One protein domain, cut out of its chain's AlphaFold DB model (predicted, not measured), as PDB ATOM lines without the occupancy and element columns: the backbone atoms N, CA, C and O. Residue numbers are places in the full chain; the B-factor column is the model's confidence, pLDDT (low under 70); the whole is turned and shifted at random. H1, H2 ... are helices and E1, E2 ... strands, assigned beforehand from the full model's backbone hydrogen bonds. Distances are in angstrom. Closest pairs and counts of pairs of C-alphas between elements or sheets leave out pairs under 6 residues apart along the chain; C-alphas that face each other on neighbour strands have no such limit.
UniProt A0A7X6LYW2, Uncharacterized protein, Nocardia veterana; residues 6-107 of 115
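Overview. This is residues 6 to 107 of the 115 residues of an uncharacterized protein of Nocardia veterana (UniProt A0A7X6LYW2). Two small sheets lie partly face to face with their strands crossed, E1 E2 E3 E4 in one and E5 E6 E7 in the other, and one helix, H1, covers the face of the second sheet that is turned away from the first. Beyond E4, residues 41 to 58 make a wide loop at one end of the longest axis, and the turn between E6 and E7 lies at the other end. The printed part has 102 residues, with one named helix and seven named strands in the order E1 E2 E3 E4 H1 E5 E6 E7; under half of the residues are in named elements, and the class is mixed, helices and strands. The first sheet runs E1 E2 E3 E4 and is mixed; the second runs E5 E6 E7 and is antiparallel. The whole is compact, with a radius of gyration of the C-alphas of 13.6 A and spans of 42 by 34 by 23 A.

Along the chain. E1, residues 6 to 9, begins at C-alpha 6 (5.701, 73.037, 48.025) and is 10.3 A long. E2, residues 16 to 21, is 17.5 A, E3, residues 36 to 40, 13.7 A, and E4, residues 59 to 61, 6.6 A. H1, residues 67 to 76, begins at C-alpha 67 (2.824, 92.338, 48.470) and is 14.1 A. E5, residues 81 to 85, is 13.6 A, E6, residues 92 to 97, 17.0 A, and E7, residues 103 to 106, 10.4 A, ending at C-alpha 106 (1.094, 81.662, 43.975).

Arrangement. E1 E2 E3 are a meander, each strand the antiparallel neighbour of the one before; N 8 and O 17 are 2.9 A apart, N 18 and O 39 2.8 A. E4 is parallel to E3, with N 60 and O 38 at 3.0 A. E5 E6 E7 are a second meander, with N 82 and O 95 at 2.8 A and N 96 and O 104 at 2.9 A. The sheets form a sandwich, two sheets face to face, their strands at 42 degrees; the closest C-alphas of E2 and E6, Asp 16 and Gly 92, are 5.0 A apart. H1 and the sheet E5 E6 E7 make two layers, a helix on one face of a sheet: it is over E5 and E6 at a height of 8.8 A, slantwise to the strands, at 37 degrees to E6 on the local plane. The closest C-alphas of H1 and E5 are those of Leu 74 and Leu 82, 6.3 A. In H1 every O i to N i+4 pair is within hydrogen-bond range.

Size, cuts and confidence. The two C-alphas farthest apart, Ala 52 and Asp 100, are 42.9 A apart. The printed part has no cut. The links E2 to E3 and E3 to E4 are long. The mean pLDDT of the printed part is 72.7; residues 11 to 13, 22 to 35, 43 to 61 and 89 are under 70.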
ATOM      1  N   LEU A   6       7.025  73.580  48.300       84.62
ATOM      2  CA  LEU A   6       5.701  73.037  48.025       84.62
ATOM      3  C   LEU A   6       4.684  73.761  48.893       84.62
ATOM      4  O   LEU A   6       4.753  73.692  50.118       84.62
ATOM      5  N   MET A   7       3.747  74.448  48.248       86.31
ATOM      6  CA  MET A   7       2.646  75.122  48.920       86.31
ATOM      7  C   MET A   7       1.407  74.226  48.941       86.31
ATOM      8  O   MET A   7       1.077  73.608  47.929       86.31
ATOM      9  N   PHE A   8       0.715  74.172  50.073       84.12
ATOM     10  CA  PHE A   8      -0.519  73.411  50.242       84.12
ATOM     11  C   PHE A   8      -1.459  74.096  51.235       84.12
ATOM     12  O   PHE A   8      -1.057  74.972  52.000       84.12
ATOM     13  N   ASN A   9      -2.723  73.685  51.206       83.88
ATOM     14  CA  ASN A   9      -3.708  74.059  52.208       83.88
ATOM     15  C   ASN A   9      -3.828  72.912  53.222       83.88
ATOM     16  O   ASN A   9      -3.983  71.754  52.833       83.88
ATOM     17  N   ASP A  10      -3.704  73.224  54.507       76.69
ATOM     18  CA  ASP A  10      -3.900  72.264  55.589       76.69
ATOM     19  C   ASP A  10      -5.397  72.031  55.812       76.69
ATOM     20  O   ASP A  10      -6.125  72.934  56.227       76.69
ATOM     21  N   VAL A  11      -5.848  70.800  55.573       67.69
ATOM     22  CA  VAL A  11      -7.257  70.402  55.701       67.69
ATOM     23  C   VAL A  11      -7.791  70.533  57.130       67.69
ATOM     24  O   VAL A  11      -8.990  70.730  57.310       67.69
ATOM     25  N   ASN A  12      -6.928  70.445  58.147       60.53
ATOM     26  CA  ASN A  12      -7.362  70.491  59.544       60.53
ATOM     27  C   ASN A  12      -7.572  71.919  60.059       60.53
ATOM     28  O   ASN A  12      -8.360  72.116  60.981       60.53
ATOM     29  N   GLY A  13      -6.881  72.908  59.486       61.62
ATOM     30  CA  GLY A  13      -6.935  74.298  59.949       61.62
ATOM     31  C   GLY A  13      -7.365  75.316  58.894       61.62
ATOM     32  O   GLY A  13      -7.513  76.491  59.211       61.62
ATOM     33  N   GLY A  14      -7.531  74.903  57.633       70.31
ATOM     34  CA  GLY A  14      -7.742  75.813  56.503       70.31
ATOM     35  C   GLY A  14      -6.542  76.724  56.225       70.31
ATOM     36  O   GLY A  14      -6.647  77.650  55.416       70.31
ATOM     37  N   PHE A  15      -5.403  76.477  56.884       78.25
ATOM     38  CA  PHE A  15      -4.230  77.330  56.804       78.25
ATOM     39  C   PHE A  15      -3.443  77.076  55.531       78.25
ATOM     40  O   PHE A  15      -3.228  75.937  55.121       78.25
ATOM     41  N   ASP A  16      -2.953  78.152  54.934       84.25
ATOM     42  CA  ASP A  16      -1.984  78.052  53.857       84.25
ATOM     43  C   ASP A  16      -0.588  77.826  54.447       84.25
ATOM     44  O   ASP A  16      -0.139  78.561  55.335       84.25
ATOM     45  N   ALA A  17       0.093  76.795  53.955       84.69
ATOM     46  CA  ALA A  17       1.403  76.379  54.431       84.69
ATOM     47  C   ALA A  17       2.357  76.097  53.269       84.69
ATOM     48  O   ALA A  17       1.949  75.799  52.143       84.69
ATOM     49  N   VAL A  18       3.650  76.185  53.557       84.06
ATOM     50  CA  VAL A  18       4.727  75.846  52.637       84.06
ATOM     51  C   VAL A  18       5.719  74.922  53.326       84.06
ATOM     52  O   VAL A  18       6.079  75.109  54.487       84.06
ATOM     53  N   VAL A  19       6.189  73.933  52.581       85.75
ATOM     54  CA  VAL A  19       7.315  73.087  52.962       85.75
ATOM     55  C   VAL A  19       8.465  73.357  52.014       85.75
ATOM     56  O   VAL A  19       8.260  73.343  50.802       85.75
ATOM     57  N   TYR A  20       9.666  73.588  52.539       79.62
ATOM     58  CA  TYR A  20      10.850  73.829  51.714       79.62
ATOM     59  C   TYR A  20      12.130  73.228  52.291       79.62
ATOM     60  O   TYR A  20      12.147  72.826  53.447       79.62
ATOM     61  N   ARG A  21      13.212  73.130  51.508       74.44
ATOM     62  CA  ARG A  21      14.515  72.657  52.025       74.44
ATOM     63  C   ARG A  21      15.399  73.799  52.540       74.44
ATOM     64  O   ARG A  21      15.565  74.809  51.858       74.44
ATOM     65  N   ALA A  22      16.030  73.612  53.694       64.00
ATOM     66  CA  ALA A  22      17.033  74.490  54.289       64.00
ATOM     67  C   ALA A  22      18.165  74.776  53.297       64.00
ATOM     68  O   ALA A  22      18.655  73.866  52.618       64.00
ATOM     69  N   GLY A  23      18.574  76.040  53.212       59.94
ATOM     70  CA  GLY A  23      19.539  76.517  52.217       59.94
ATOM     71  C   GLY A  23      18.927  76.871  50.856       59.94
ATOM     72  O   GLY A  23      19.642  77.361  49.985       59.94
ATOM     73  N   THR A  24      17.615  76.670  50.673       56.78
ATOM     74  CA  THR A  24      16.864  77.229  49.534       56.78
ATOM     75  C   THR A  24      16.059  78.476  49.898       56.78
ATOM     76  O   THR A  24      15.648  79.199  48.998       56.78
ATOM     77  N   SER A  25      15.873  78.775  51.188       55.44
ATOM     78  CA  SER A  25      15.416  80.085  51.660       55.44
ATOM     79  C   SER A  25      16.631  80.901  52.132       55.44
ATOM     80  O   SER A  25      17.583  80.324  52.653       55.44
ATOM     81  N   ASN A  26      16.635  82.233  51.960       45.41
ATOM     82  CA  ASN A  26      17.725  83.080  52.493       45.41
ATOM     83  C   ASN A  26      17.372  83.687  53.864       45.41
ATOM     84  O   ASN A  26      17.737  84.830  54.161       45.41
ATOM     85  N   PHE A  27      16.656  82.942  54.709       52.56
ATOM     86  CA  PHE A  27      16.745  83.178  56.149       52.56
ATOM     87  C   PHE A  27      18.096  82.640  56.643       52.56
ATOM     88  O   PHE A  27      18.661  81.731  56.037       52.56
ATOM     89  N   VAL A  28      18.666  83.239  57.697       50.94
ATOM     90  CA  VAL A  28      19.845  82.663  58.363       50.94
ATOM     91  C   VAL A  28      19.361  81.397  59.049       50.94
ATOM     92  O   VAL A  28      18.832  81.451  60.154       50.94
ATOM     93  N   ASP A  29      19.456  80.292  58.327       55.69
ATOM     94  CA  ASP A  29      18.906  79.022  58.749       55.69
ATOM     95  C   ASP A  29      19.971  78.262  59.552       55.69
ATOM     96  O   ASP A  29      21.024  77.925  59.001       55.69
ATOM     97  N   PRO A  30      19.771  78.031  60.863       58.16
ATOM     98  CA  PRO A  30      20.694  77.228  61.657       58.16
ATOM     99  C   PRO A  30      20.581  75.727  61.337       58.16
ATOM    100  O   PRO A  30      21.370  74.937  61.864       58.16
ATOM    101  N   ALA A  31      19.602  75.311  60.524       59.84
ATOM    102  CA  ALA A  31      19.393  73.915  60.185       59.84
ATOM    103  C   ALA A  31      20.460  73.375  59.204       59.84
ATOM    104  O   ALA A  31      21.003  74.117  58.381       59.84
ATOM    105  N   PRO A  32      20.766  72.063  59.247       61.94
ATOM    106  CA  PRO A  32      21.663  71.432  58.283       61.94
ATOM    107  C   PRO A  32      21.168  71.637  56.846       61.94
ATOM    108  O   PRO A  32      19.973  71.513  56.579       61.94
ATOM    109  N   ALA A  33      22.083  71.883  55.903       62.44
ATOM    110  CA  ALA A  33      21.740  72.004  54.486       62.44
ATOM    111  C   ALA A  33      20.910  70.793  54.013       62.44
ATOM    112  O   ALA A  33      21.306  69.643  54.214       62.44
ATOM    113  N   GLY A  34      19.755  71.054  53.393       63.62
ATOM    114  CA  GLY A  34      18.822  70.016  52.945       63.62
ATOM    115  C   GLY A  34      17.798  69.539  53.985       63.62
ATOM    116  O   GLY A  34      16.964  68.700  53.638       63.62
ATOM    117  N   ALA A  35      17.808  70.066  55.217       69.44
ATOM    118  CA  ALA A  35      16.738  69.828  56.189       69.44
ATOM    119  C   ALA A  35      15.389  70.332  55.658       69.44
ATOM    120  O   ALA A  35      15.337  71.273  54.875       69.44
ATOM    121  N   LEU A  36      14.284  69.703  56.046       73.19
ATOM    122  CA  LEU A  36      12.955  70.140  55.630       73.19
ATOM    123  C   LEU A  36      12.422  71.182  56.624       73.19
ATOM    124  O   LEU A  36      12.479  70.961  57.830       73.19
ATOM    125  N   HIS A  37      11.900  72.290  56.111       75.38
ATOM    126  CA  HIS A  37      11.272  73.376  56.856       75.38
ATOM    127  C   HIS A  37       9.791  73.422  56.547       75.38
ATOM    128  O   HIS A  37       9.365  73.092  55.439       75.38
ATOM    129  N   PHE A  38       9.023  73.863  57.533       77.81
ATOM    130  CA  PHE A  38       7.592  74.060  57.421       77.81
ATOM    131  C   PHE A  38       7.263  75.470  57.909       77.81
ATOM    132  O   PHE A  38       7.594  75.843  59.032       77.81
ATOM    133  N   ALA A  39       6.595  76.255  57.071       78.56
ATOM    134  CA  ALA A  39       6.072  77.554  57.463       78.56
ATOM    135  C   ALA A  39       4.574  77.624  57.181       78.56
ATOM    136  O   ALA A  39       4.101  77.147  56.150       78.56
ATOM    137  N   ARG A  40       3.825  78.242  58.091       81.12
ATOM    138  CA  ARG A  40       2.375  78.449  57.963       81.12
ATOM    139  C   ARG A  40       2.036  79.928  58.006       81.12
ATOM    140  O   ARG A  40       2.789  80.715  58.581       81.12
ATOM    141  N   GLN A  41       0.916  80.313  57.403       78.88
ATOM    142  CA  GLN A  41       0.421  81.683  57.517       78.88
ATOM    143  C   GLN A  41       0.213  82.090  58.985       78.88
ATOM    144  O   GLN A  41      -0.087  81.255  59.840       78.88
ATOM    145  N   ALA A  42       0.392  83.373  59.282       72.56
ATOM    146  CA  ALA A  42       0.222  83.914  60.621       72.56
ATOM    147  C   ALA A  42      -1.261  83.954  61.020       72.56
ATOM    148  O   ALA A  42      -2.109  84.432  60.267       72.56
ATOM    149  N   GLU A  43      -1.553  83.502  62.239       67.31
ATOM    150  CA  GLU A  43      -2.855  83.665  62.888       67.31
ATOM    151  C   GLU A  43      -2.971  85.069  63.508       67.31
ATOM    152  O   GLU A  43      -2.036  85.557  64.152       67.31
ATOM    153  N   ILE A  44      -4.130  85.722  63.368       46.50
ATOM    154  CA  ILE A  44      -4.418  86.963  64.101       46.50
ATOM    155  C   ILE A  44      -4.618  86.609  65.579       46.50
ATOM    156  O   ILE A  44      -5.532  85.864  65.919       46.50
ATOM    157  N   GLY A  45      -3.778  87.159  66.459       43.97
ATOM    158  CA  GLY A  45      -3.869  86.956  67.912       43.97
ATOM    159  C   GLY A  45      -2.889  85.933  68.490       43.97
ATOM    160  O   GLY A  45      -2.827  85.796  69.711       43.97
ATOM    161  N   ALA A  46      -2.065  85.280  67.665       44.69
ATOM    162  CA  ALA A  46      -0.968  84.442  68.144       44.69
ATOM    163  C   ALA A  46       0.202  85.312  68.646       44.69
ATOM    164  O   ALA A  46       1.256  85.418  68.022       44.69
ATOM    165  N   VAL A  47       0.006  85.961  69.796       38.19
ATOM    166  CA  VAL A  47       1.109  86.340  70.681       38.19
ATOM    167  C   VAL A  47       1.700  85.034  71.192       38.19
ATOM    168  O   VAL A  47       0.993  84.294  71.864       38.19
ATOM    169  N   GLY A  48       2.954  84.750  70.822       41.94
ATOM    170  CA  GLY A  48       3.797  83.703  71.406       41.94
ATOM    171  C   GLY A  48       3.045  82.435  71.797       41.94
ATOM    172  O   GLY A  48       2.742  82.236  72.969       41.94
ATOM    173  N   SER A  49       2.725  81.577  70.830       36.94
ATOM    174  CA  SER A  49       2.242  80.253  71.198       36.94
ATOM    175  C   SER A  49       3.431  79.484  71.781       36.94
ATOM    176  O   SER A  49       4.330  79.096  71.036       36.94
ATOM    177  N   ASP A  50       3.446  79.319  73.109       36.16
ATOM    178  CA  ASP A  50       4.304  78.404  73.881       36.16
ATOM    179  C   ASP A  50       3.985  76.943  73.505       36.16
ATOM    180  O   ASP A  50       3.616  76.100  74.327       36.16
ATOM    181  N   ILE A  51       4.081  76.622  72.217       38.69
ATOM    182  CA  ILE A  51       4.062  75.252  71.741       38.69
ATOM    183  C   ILE A  51       5.465  74.737  72.022       38.69
ATOM    184  O   ILE A  51       6.440  75.212  71.435       38.69
ATOM    185  N   ALA A  52       5.559  73.800  72.967       34.03
ATOM    186  CA  ALA A  52       6.773  73.042  73.240       34.03
ATOM    187  C   ALA A  52       7.469  72.682  71.914       34.03
ATOM    188  O   ALA A  52       6.764  72.312  70.970       34.03
ATOM    189  N   PRO A  53       8.808  72.798  71.817       36.66
ATOM    190  CA  PRO A  53       9.516  72.604  70.561       36.66
ATOM    191  C   PRO A  53       9.218  71.197  70.053       36.66
ATOM    192  O   PRO A  53       9.742  70.207  70.570       36.66
ATOM    193  N   LEU A  54       8.330  71.106  69.063       40.47
ATOM    194  CA  LEU A  54       8.164  69.884  68.303       40.47
ATOM    195  C   LEU A  54       9.532  69.577  67.685       40.47
ATOM    196  O   LEU A  54      10.212  70.500  67.220       40.47
ATOM    197  N   PRO A  55       9.973  68.307  67.704       40.09
ATOM    198  CA  PRO A  55      11.152  67.934  66.946       40.09
ATOM    199  C   PRO A  55      10.931  68.360  65.485       40.09
ATOM    200  O   PRO A  55       9.780  68.400  65.039       40.09
ATOM    201  N   PRO A  56      12.004  68.716  64.760       46.00
ATOM    202  CA  PRO A  56      11.909  69.314  63.436       46.00
ATOM    203  C   PRO A  56      10.912  68.576  62.525       46.00
ATOM    204  O   PRO A  56      10.836  67.344  62.564       46.00
ATOM    205  N   PRO A  57      10.172  69.322  61.688       48.81
ATOM    206  CA  PRO A  57      10.571  70.626  61.154       48.81
ATOM    207  C   PRO A  57      10.149  71.813  62.038       48.81
ATOM    208  O   PRO A  57       9.034  71.856  62.546       48.81
ATOM    209  N   TYR A  58      11.060  72.781  62.212       53.69
ATOM    210  CA  TYR A  58      10.776  74.088  62.821       53.69
ATOM    211  C   TYR A  58       9.524  74.680  62.158       53.69
ATOM    212  O   TYR A  58       9.517  74.848  60.939       53.69
ATOM    213  N   ILE A  59       8.476  74.960  62.939       52.78
ATOM    214  CA  ILE A  59       7.272  75.633  62.441       52.78
ATOM    215  C   ILE A  59       7.518  77.137  62.524       52.78
ATOM    216  O   ILE A  59       7.451  77.726  63.604       52.78
ATOM    217  N   GLU A  60       7.792  77.768  61.387       66.44
ATOM    218  CA  GLU A  60       7.908  79.225  61.301       66.44
ATOM    219  C   GLU A  60       6.554  79.851  60.944       66.44
ATOM    220  O   GLU A  60       5.842  79.402  60.041       66.44
ATOM    221  N   HIS A  61       6.167  80.906  61.662       68.75
ATOM    222  CA  HIS A  61       5.015  81.718  61.281       68.75
ATOM    223  C   HIS A  61       5.450  82.707  60.199       68.75
ATOM    224  O   HIS A  61       6.395  83.473  60.391       68.75
ATOM    225  N   ALA A  62       4.760  82.700  59.060       74.12
ATOM    226  CA  ALA A  62       5.091  83.568  57.943       74.12
ATOM    227  C   ALA A  62       4.873  85.039  58.315       74.12
ATOM    228  O   ALA A  62       3.822  85.408  58.844       74.12
ATOM    229  N   ALA A  63       5.847  85.891  57.989       78.25
ATOM    230  CA  ALA A  63       5.745  87.322  58.236       78.25
ATOM    231  C   ALA A  63       4.493  87.906  57.561       78.25
ATOM    232  O   ALA A  63       4.190  87.585  56.409       78.25
ATOM    233  N   VAL A  64       3.772  88.769  58.278       83.06
ATOM    234  CA  VAL A  64       2.648  89.521  57.710       83.06
ATOM    235  C   VAL A  64       3.221  90.686  56.915       83.06
ATOM    236  O   VAL A  64       3.848  91.573  57.491       83.06
ATOM    237  N   LEU A  65       3.054  90.660  55.593       84.50
ATOM    238  CA  LEU A  65       3.648  91.638  54.683       84.50
ATOM    239  C   LEU A  65       2.664  92.024  53.580       84.50
ATOM    240  O   LEU A  65       1.960  91.181  53.028       84.50
ATOM    241  N   GLU A  66       2.676  93.303  53.215       88.12
ATOM    242  CA  GLU A  66       2.088  93.762  51.958       88.12
ATOM    243  C   GLU A  66       2.877  93.206  50.770       88.12
ATOM    244  O   GLU A  66       4.103  93.066  50.836       88.12
ATOM    245  N   GLU A  67       2.197  92.939  49.655       89.31
ATOM    246  CA  GLU A  67       2.824  92.338  48.470       89.31
ATOM    247  C   GLU A  67       4.011  93.167  47.959       89.31
ATOM    248  O   GLU A  67       5.077  92.626  47.667       89.31
ATOM    249  N   THR A  68       3.876  94.494  47.927       91.12
ATOM    250  CA  THR A  68       4.945  95.407  47.495       91.12
ATOM    251  C   THR A  68       6.178  95.323  48.397       91.12
ATOM    252  O   THR A  68       7.309  95.342  47.906       91.12
ATOM    253  N   VAL A  69       5.979  95.169  49.708       89.19
ATOM    254  CA  VAL A  69       7.063  94.996  50.686       89.19
ATOM    255  C   VAL A  69       7.713  93.624  50.518       89.19
ATOM    256  O   VAL A  69       8.941  93.522  50.513       89.19
ATOM    257  N   ALA A  70       6.914  92.575  50.314       87.94
ATOM    258  CA  ALA A  70       7.406  91.229  50.041       87.94
ATOM    259  C   ALA A  70       8.271  91.189  48.764       87.94
ATOM    260  O   ALA A  70       9.363  90.617  48.768       87.94
ATOM    261  N   MET A  71       7.845  91.873  47.695       90.94
ATOM    262  CA  MET A  71       8.628  92.023  46.463       90.94
ATOM    263  C   MET A  71       9.962  92.724  46.712       90.94
ATOM    264  O   MET A  71      11.006  92.240  46.273       90.94
ATOM    265  N   GLN A  72       9.950  93.839  47.445       89.62
ATOM    266  CA  GLN A  72      11.176  94.558  47.789       89.62
ATOM    267  C   GLN A  72      12.139  93.682  48.589       89.62
ATOM    268  O   GLN A  72      13.328  93.652  48.276       89.62
ATOM    269  N   GLN A  73      11.645  92.930  49.576       86.69
ATOM    270  CA  GLN A  73      12.475  92.031  50.376       86.69
ATOM    271  C   GLN A  73      13.080  90.900  49.541       86.69
ATOM    272  O   GLN A  73      14.283  90.651  49.643       86.69
ATOM    273  N   LEU A  74      12.284  90.256  48.682       86.31
ATOM    274  CA  LEU A  74      12.760  89.199  47.788       86.31
ATOM    275  C   LEU A  74      13.837  89.717  46.824       86.31
ATOM    276  O   LEU A  74      14.857  89.056  46.596       86.31
ATOM    277  N   CYS A  75      13.646  90.916  46.272       88.62
ATOM    278  CA  CYS A  75      14.617  91.541  45.382       88.62
ATOM    279  C   CYS A  75      15.899  91.934  46.123       88.62
ATOM    280  O   CYS A  75      16.983  91.513  45.719       88.62
ATOM    281  N   HIS A  76      15.771  92.692  47.214       87.19
ATOM    282  CA  HIS A  76      16.889  93.255  47.970       87.19
ATOM    283  C   HIS A  76      17.778  92.176  48.597       87.19
ATOM    284  O   HIS A  76      18.998  92.289  48.562       87.19
ATOM    285  N   ARG A  77      17.179  91.108  49.135       81.81
ATOM    286  CA  ARG A  77      17.917  90.005  49.771       81.81
ATOM    287  C   ARG A  77      18.335  88.902  48.798       81.81
ATOM    288  O   ARG A  77      18.926  87.912  49.224       81.81
ATOM    289  N   GLY A  78      18.008  89.032  47.511       81.50
ATOM    290  CA  GLY A  78      18.338  88.007  46.521       81.50
ATOM    291  C   GLY A  78      17.635  86.669  46.766       81.50
ATOM    292  O   GLY A  78      18.206  85.631  46.440       81.50
ATOM    293  N   LEU A  79      16.441  86.669  47.376       82.44
ATOM    294  CA  LEU A  79      15.735  85.424  47.697       82.44
ATOM    295  C   LEU A  79      15.234  84.749  46.406       82.44
ATOM    296  O   LEU A  79      14.757  85.449  45.500       82.44
ATOM    297  N   PRO A  80      15.294  83.410  46.305       82.31
ATOM    298  CA  PRO A  80      14.666  82.675  45.210       82.31
ATOM    299  C   PRO A  80      13.138  82.664  45.348       82.31
ATOM    300  O   PRO A  80      12.429  82.774  44.344       82.31
ATOM    301  N   PHE A  81      12.641  82.589  46.585       86.06
ATOM    302  CA  PHE A  81      11.231  82.699  46.939       86.06
ATOM    303  C   PHE A  81      11.049  83.331  48.327       86.06
ATOM    304  O   PHE A  81      11.985  83.398  49.122       86.06
ATOM    305  N   LEU A  82       9.836  83.804  48.606       86.81
ATOM    306  CA  LEU A  82       9.408  84.351  49.887       86.81
ATOM    307  C   LEU A  82       7.961  83.929  50.147       86.81
ATOM    308  O   LEU A  82       7.073  84.216  49.344       86.81
ATOM    309  N   PHE A  83       7.735  83.266  51.277       87.81
ATOM    310  CA  PHE A  83       6.398  82.968  51.774       87.81
ATOM    311  C   PHE A  83       5.996  84.006  52.822       87.81
ATOM    312  O   PHE A  83       6.765  84.287  53.741       87.81
ATOM    313  N   PHE A  84       4.817  84.602  52.667       85.06
ATOM    314  CA  PHE A  84       4.314  85.647  53.558       85.06
ATOM    315  C   PHE A  84       2.797  85.549  53.715       85.06
ATOM    316  O   PHE A  84       2.113  84.958  52.882       85.06
ATOM    317  N   SER A  85       2.275  86.141  54.786       86.50
ATOM    318  CA  SER A  85       0.832  86.242  55.022       86.50
ATOM    319  C   SER A  85       0.340  87.603  54.548       86.50
ATOM    320  O   SER A  85       0.865  88.629  54.983       86.50
ATOM    321  N   GLU A  86      -0.664  87.631  53.676       84.69
ATOM    322  CA  GLU A  86      -1.269  88.891  53.247       84.69
ATOM    323  C   GLU A  86      -2.146  89.477  54.370       84.69
ATOM    324  O   GLU A  86      -3.039  88.781  54.865       84.69
ATOM    325  N   PRO A  87      -1.968  90.756  54.742       79.62
ATOM    326  CA  PRO A  87      -2.694  91.374  55.850       79.62
ATOM    327  C   PRO A  87      -4.204  91.504  55.618       79.62
ATOM    328  O   PRO A  87      -4.949  91.455  56.587       79.62
ATOM    329  N   CYS A  88      -4.669  91.650  54.372       75.50
ATOM    330  CA  CYS A  88      -6.090  91.879  54.074       75.50
ATOM    331  C   CYS A  88      -6.932  90.600  54.018       75.50
ATOM    332  O   CYS A  88      -8.107  90.624  54.367       75.50
ATOM    333  N   ARG A  89      -6.361  89.498  53.519       68.94
ATOM    334  CA  ARG A  89      -7.091  88.231  53.332       68.94
ATOM    335  C   ARG A  89      -6.668  87.146  54.306       68.94
ATOM    336  O   ARG A  89      -7.321  86.112  54.359       68.94
ATOM    337  N   HIS A  90      -5.582  87.362  55.048       71.12
ATOM    338  CA  HIS A  90      -5.002  86.372  55.957       71.12
ATOM    339  C   HIS A  90      -4.709  85.046  55.253       71.12
ATOM    340  O   HIS A  90      -4.859  83.978  55.838       71.12
ATOM    341  N   ARG A  91      -4.330  85.144  53.972       82.25
ATOM    342  CA  ARG A  91      -3.952  84.023  53.114       82.25
ATOM    343  C   ARG A  91      -2.445  84.021  52.938       82.25
ATOM    344  O   ARG A  91      -1.830  85.079  52.766       82.25
ATOM    345  N   GLY A  92      -1.863  82.833  52.943       85.50
ATOM    346  CA  GLY A  92      -0.469  82.631  52.606       85.50
ATOM    347  C   GLY A  92      -0.267  82.920  51.126       85.50
ATOM    348  O   GLY A  92      -1.082  82.539  50.287       85.50
ATOM    349  N   ARG A  93       0.826  83.591  50.785       89.06
ATOM    350  CA  ARG A  93       1.234  83.846  49.404       89.06
ATOM    351  C   ARG A  93       2.687  83.448  49.232       89.06
ATOM    352  O   ARG A  93       3.529  83.761  50.074       89.06
ATOM    353  N   LEU A  94       2.984  82.771  48.126       89.94
ATOM    354  CA  LEU A  94       4.346  82.382  47.766       89.94
ATOM    355  C   LEU A  94       4.814  83.212  46.572       89.94
ATOM    356  O   LEU A  94       4.390  82.983  45.439       89.94
ATOM    357  N   LEU A  95       5.697  84.171  46.831       90.25
ATOM    358  CA  LEU A  95       6.369  84.966  45.809       90.25
ATOM    359  C   LEU A  95       7.659  84.262  45.379       90.25
ATOM    360  O   LEU A  95       8.394  83.765  46.227       90.25
ATOM    361  N   TYR A  96       7.970  84.229  44.088       89.94
ATOM    362  CA  TYR A  96       9.172  83.570  43.574       89.94
ATOM    363  C   TYR A  96       9.711  84.240  42.310       89.94
ATOM    364  O   TYR A  96       8.993  84.946  41.595       89.94
ATOM    365  N   ARG A  97      10.992  84.006  42.010       87.75
ATOM    366  CA  ARG A  97      11.609  84.467  40.758       87.75
ATOM    367  C   ARG A  97      11.292  83.512  39.616       87.75
ATOM    368  O   ARG A  97      11.527  82.310  39.706       87.75
ATOM    369  N   ARG A  98      10.804  84.046  38.504       88.75
ATOM    370  CA  ARG A  98      10.619  83.292  37.265       88.75
ATOM    371  C   ARG A  98      11.907  83.302  36.447       88.75
ATOM    372  O   ARG A  98      12.785  84.143  36.629       88.75
ATOM    373  N   TYR A  99      12.008  82.370  35.504       83.94
ATOM    374  CA  TYR A  99      13.169  82.287  34.610       83.94
ATOM    375  C   TYR A  99      13.268  83.434  33.609       83.94
ATOM    376  O   TYR A  99      14.354  83.715  33.121       83.94
ATOM    377  N   ASP A 100      12.153  84.099  33.318       86.88
ATOM    378  CA  ASP A 100      12.106  85.288  32.463       86.88
ATOM    379  C   ASP A 100      12.587  86.562  33.186       86.88
ATOM    380  O   ASP A 100      12.543  87.646  32.612       86.88
ATOM    381  N   GLY A 101      13.047  86.445  34.438       84.56
ATOM    382  CA  GLY A 101      13.497  87.567  35.259       84.56
ATOM    383  C   GLY A 101      12.368  88.324  35.961       84.56
ATOM    384  O   GLY A 101      12.654  89.178  36.798       84.56
ATOM    385  N   ASN A 102      11.104  87.994  35.682       90.44
ATOM    386  CA  ASN A 102       9.961  88.575  36.379       90.44
ATOM    387  C   ASN A 102       9.686  87.854  37.704       90.44
ATOM    388  O   ASN A 102      10.219  86.781  37.997       90.44
ATOM    389  N   LEU A 103       8.809  88.441  38.514       91.38
ATOM    390  CA  LEU A 103       8.292  87.802  39.718       91.38
ATOM    391  C   LEU A 103       6.984  87.074  39.406       91.38
ATOM    392  O   LEU A 103       6.162  87.542  38.619       91.38
ATOM    393  N   GLY A 104       6.815  85.901  40.005       91.19
ATOM    394  CA  GLY A 104       5.569  85.148  40.014       91.19
ATOM    395  C   GLY A 104       5.036  85.042  41.435       91.19
ATOM    396  O   GLY A 104       5.812  85.024  42.389       91.19
ATOM    397  N   ILE A 105       3.716  84.950  41.571       91.81
ATOM    398  CA  ILE A 105       3.054  84.743  42.857       91.81
ATOM    399  C   ILE A 105       2.092  83.564  42.760       91.81
ATOM    400  O   ILE A 105       1.387  83.407  41.762       91.81
ATOM    401  N   VAL A 106       2.094  82.714  43.783       89.69
ATOM    402  CA  VAL A 106       1.094  81.662  43.975       89.69
ATOM    403  C   VAL A 106       0.130  82.132  45.053       89.69
ATOM    404  O   VAL A 106       0.547  82.468  46.163       89.69
ATOM    405  N   ILE A 107      -1.152  82.163  44.696       88.44
ATOM    406  CA  ILE A 107      -2.252  82.539  45.579       88.44
ATOM    407  C   ILE A 107      -3.167  81.318  45.721       88.44
ATOM    408  O   ILE A 107      -3.672  80.824  44.710       88.44
TER     409      ILE A 107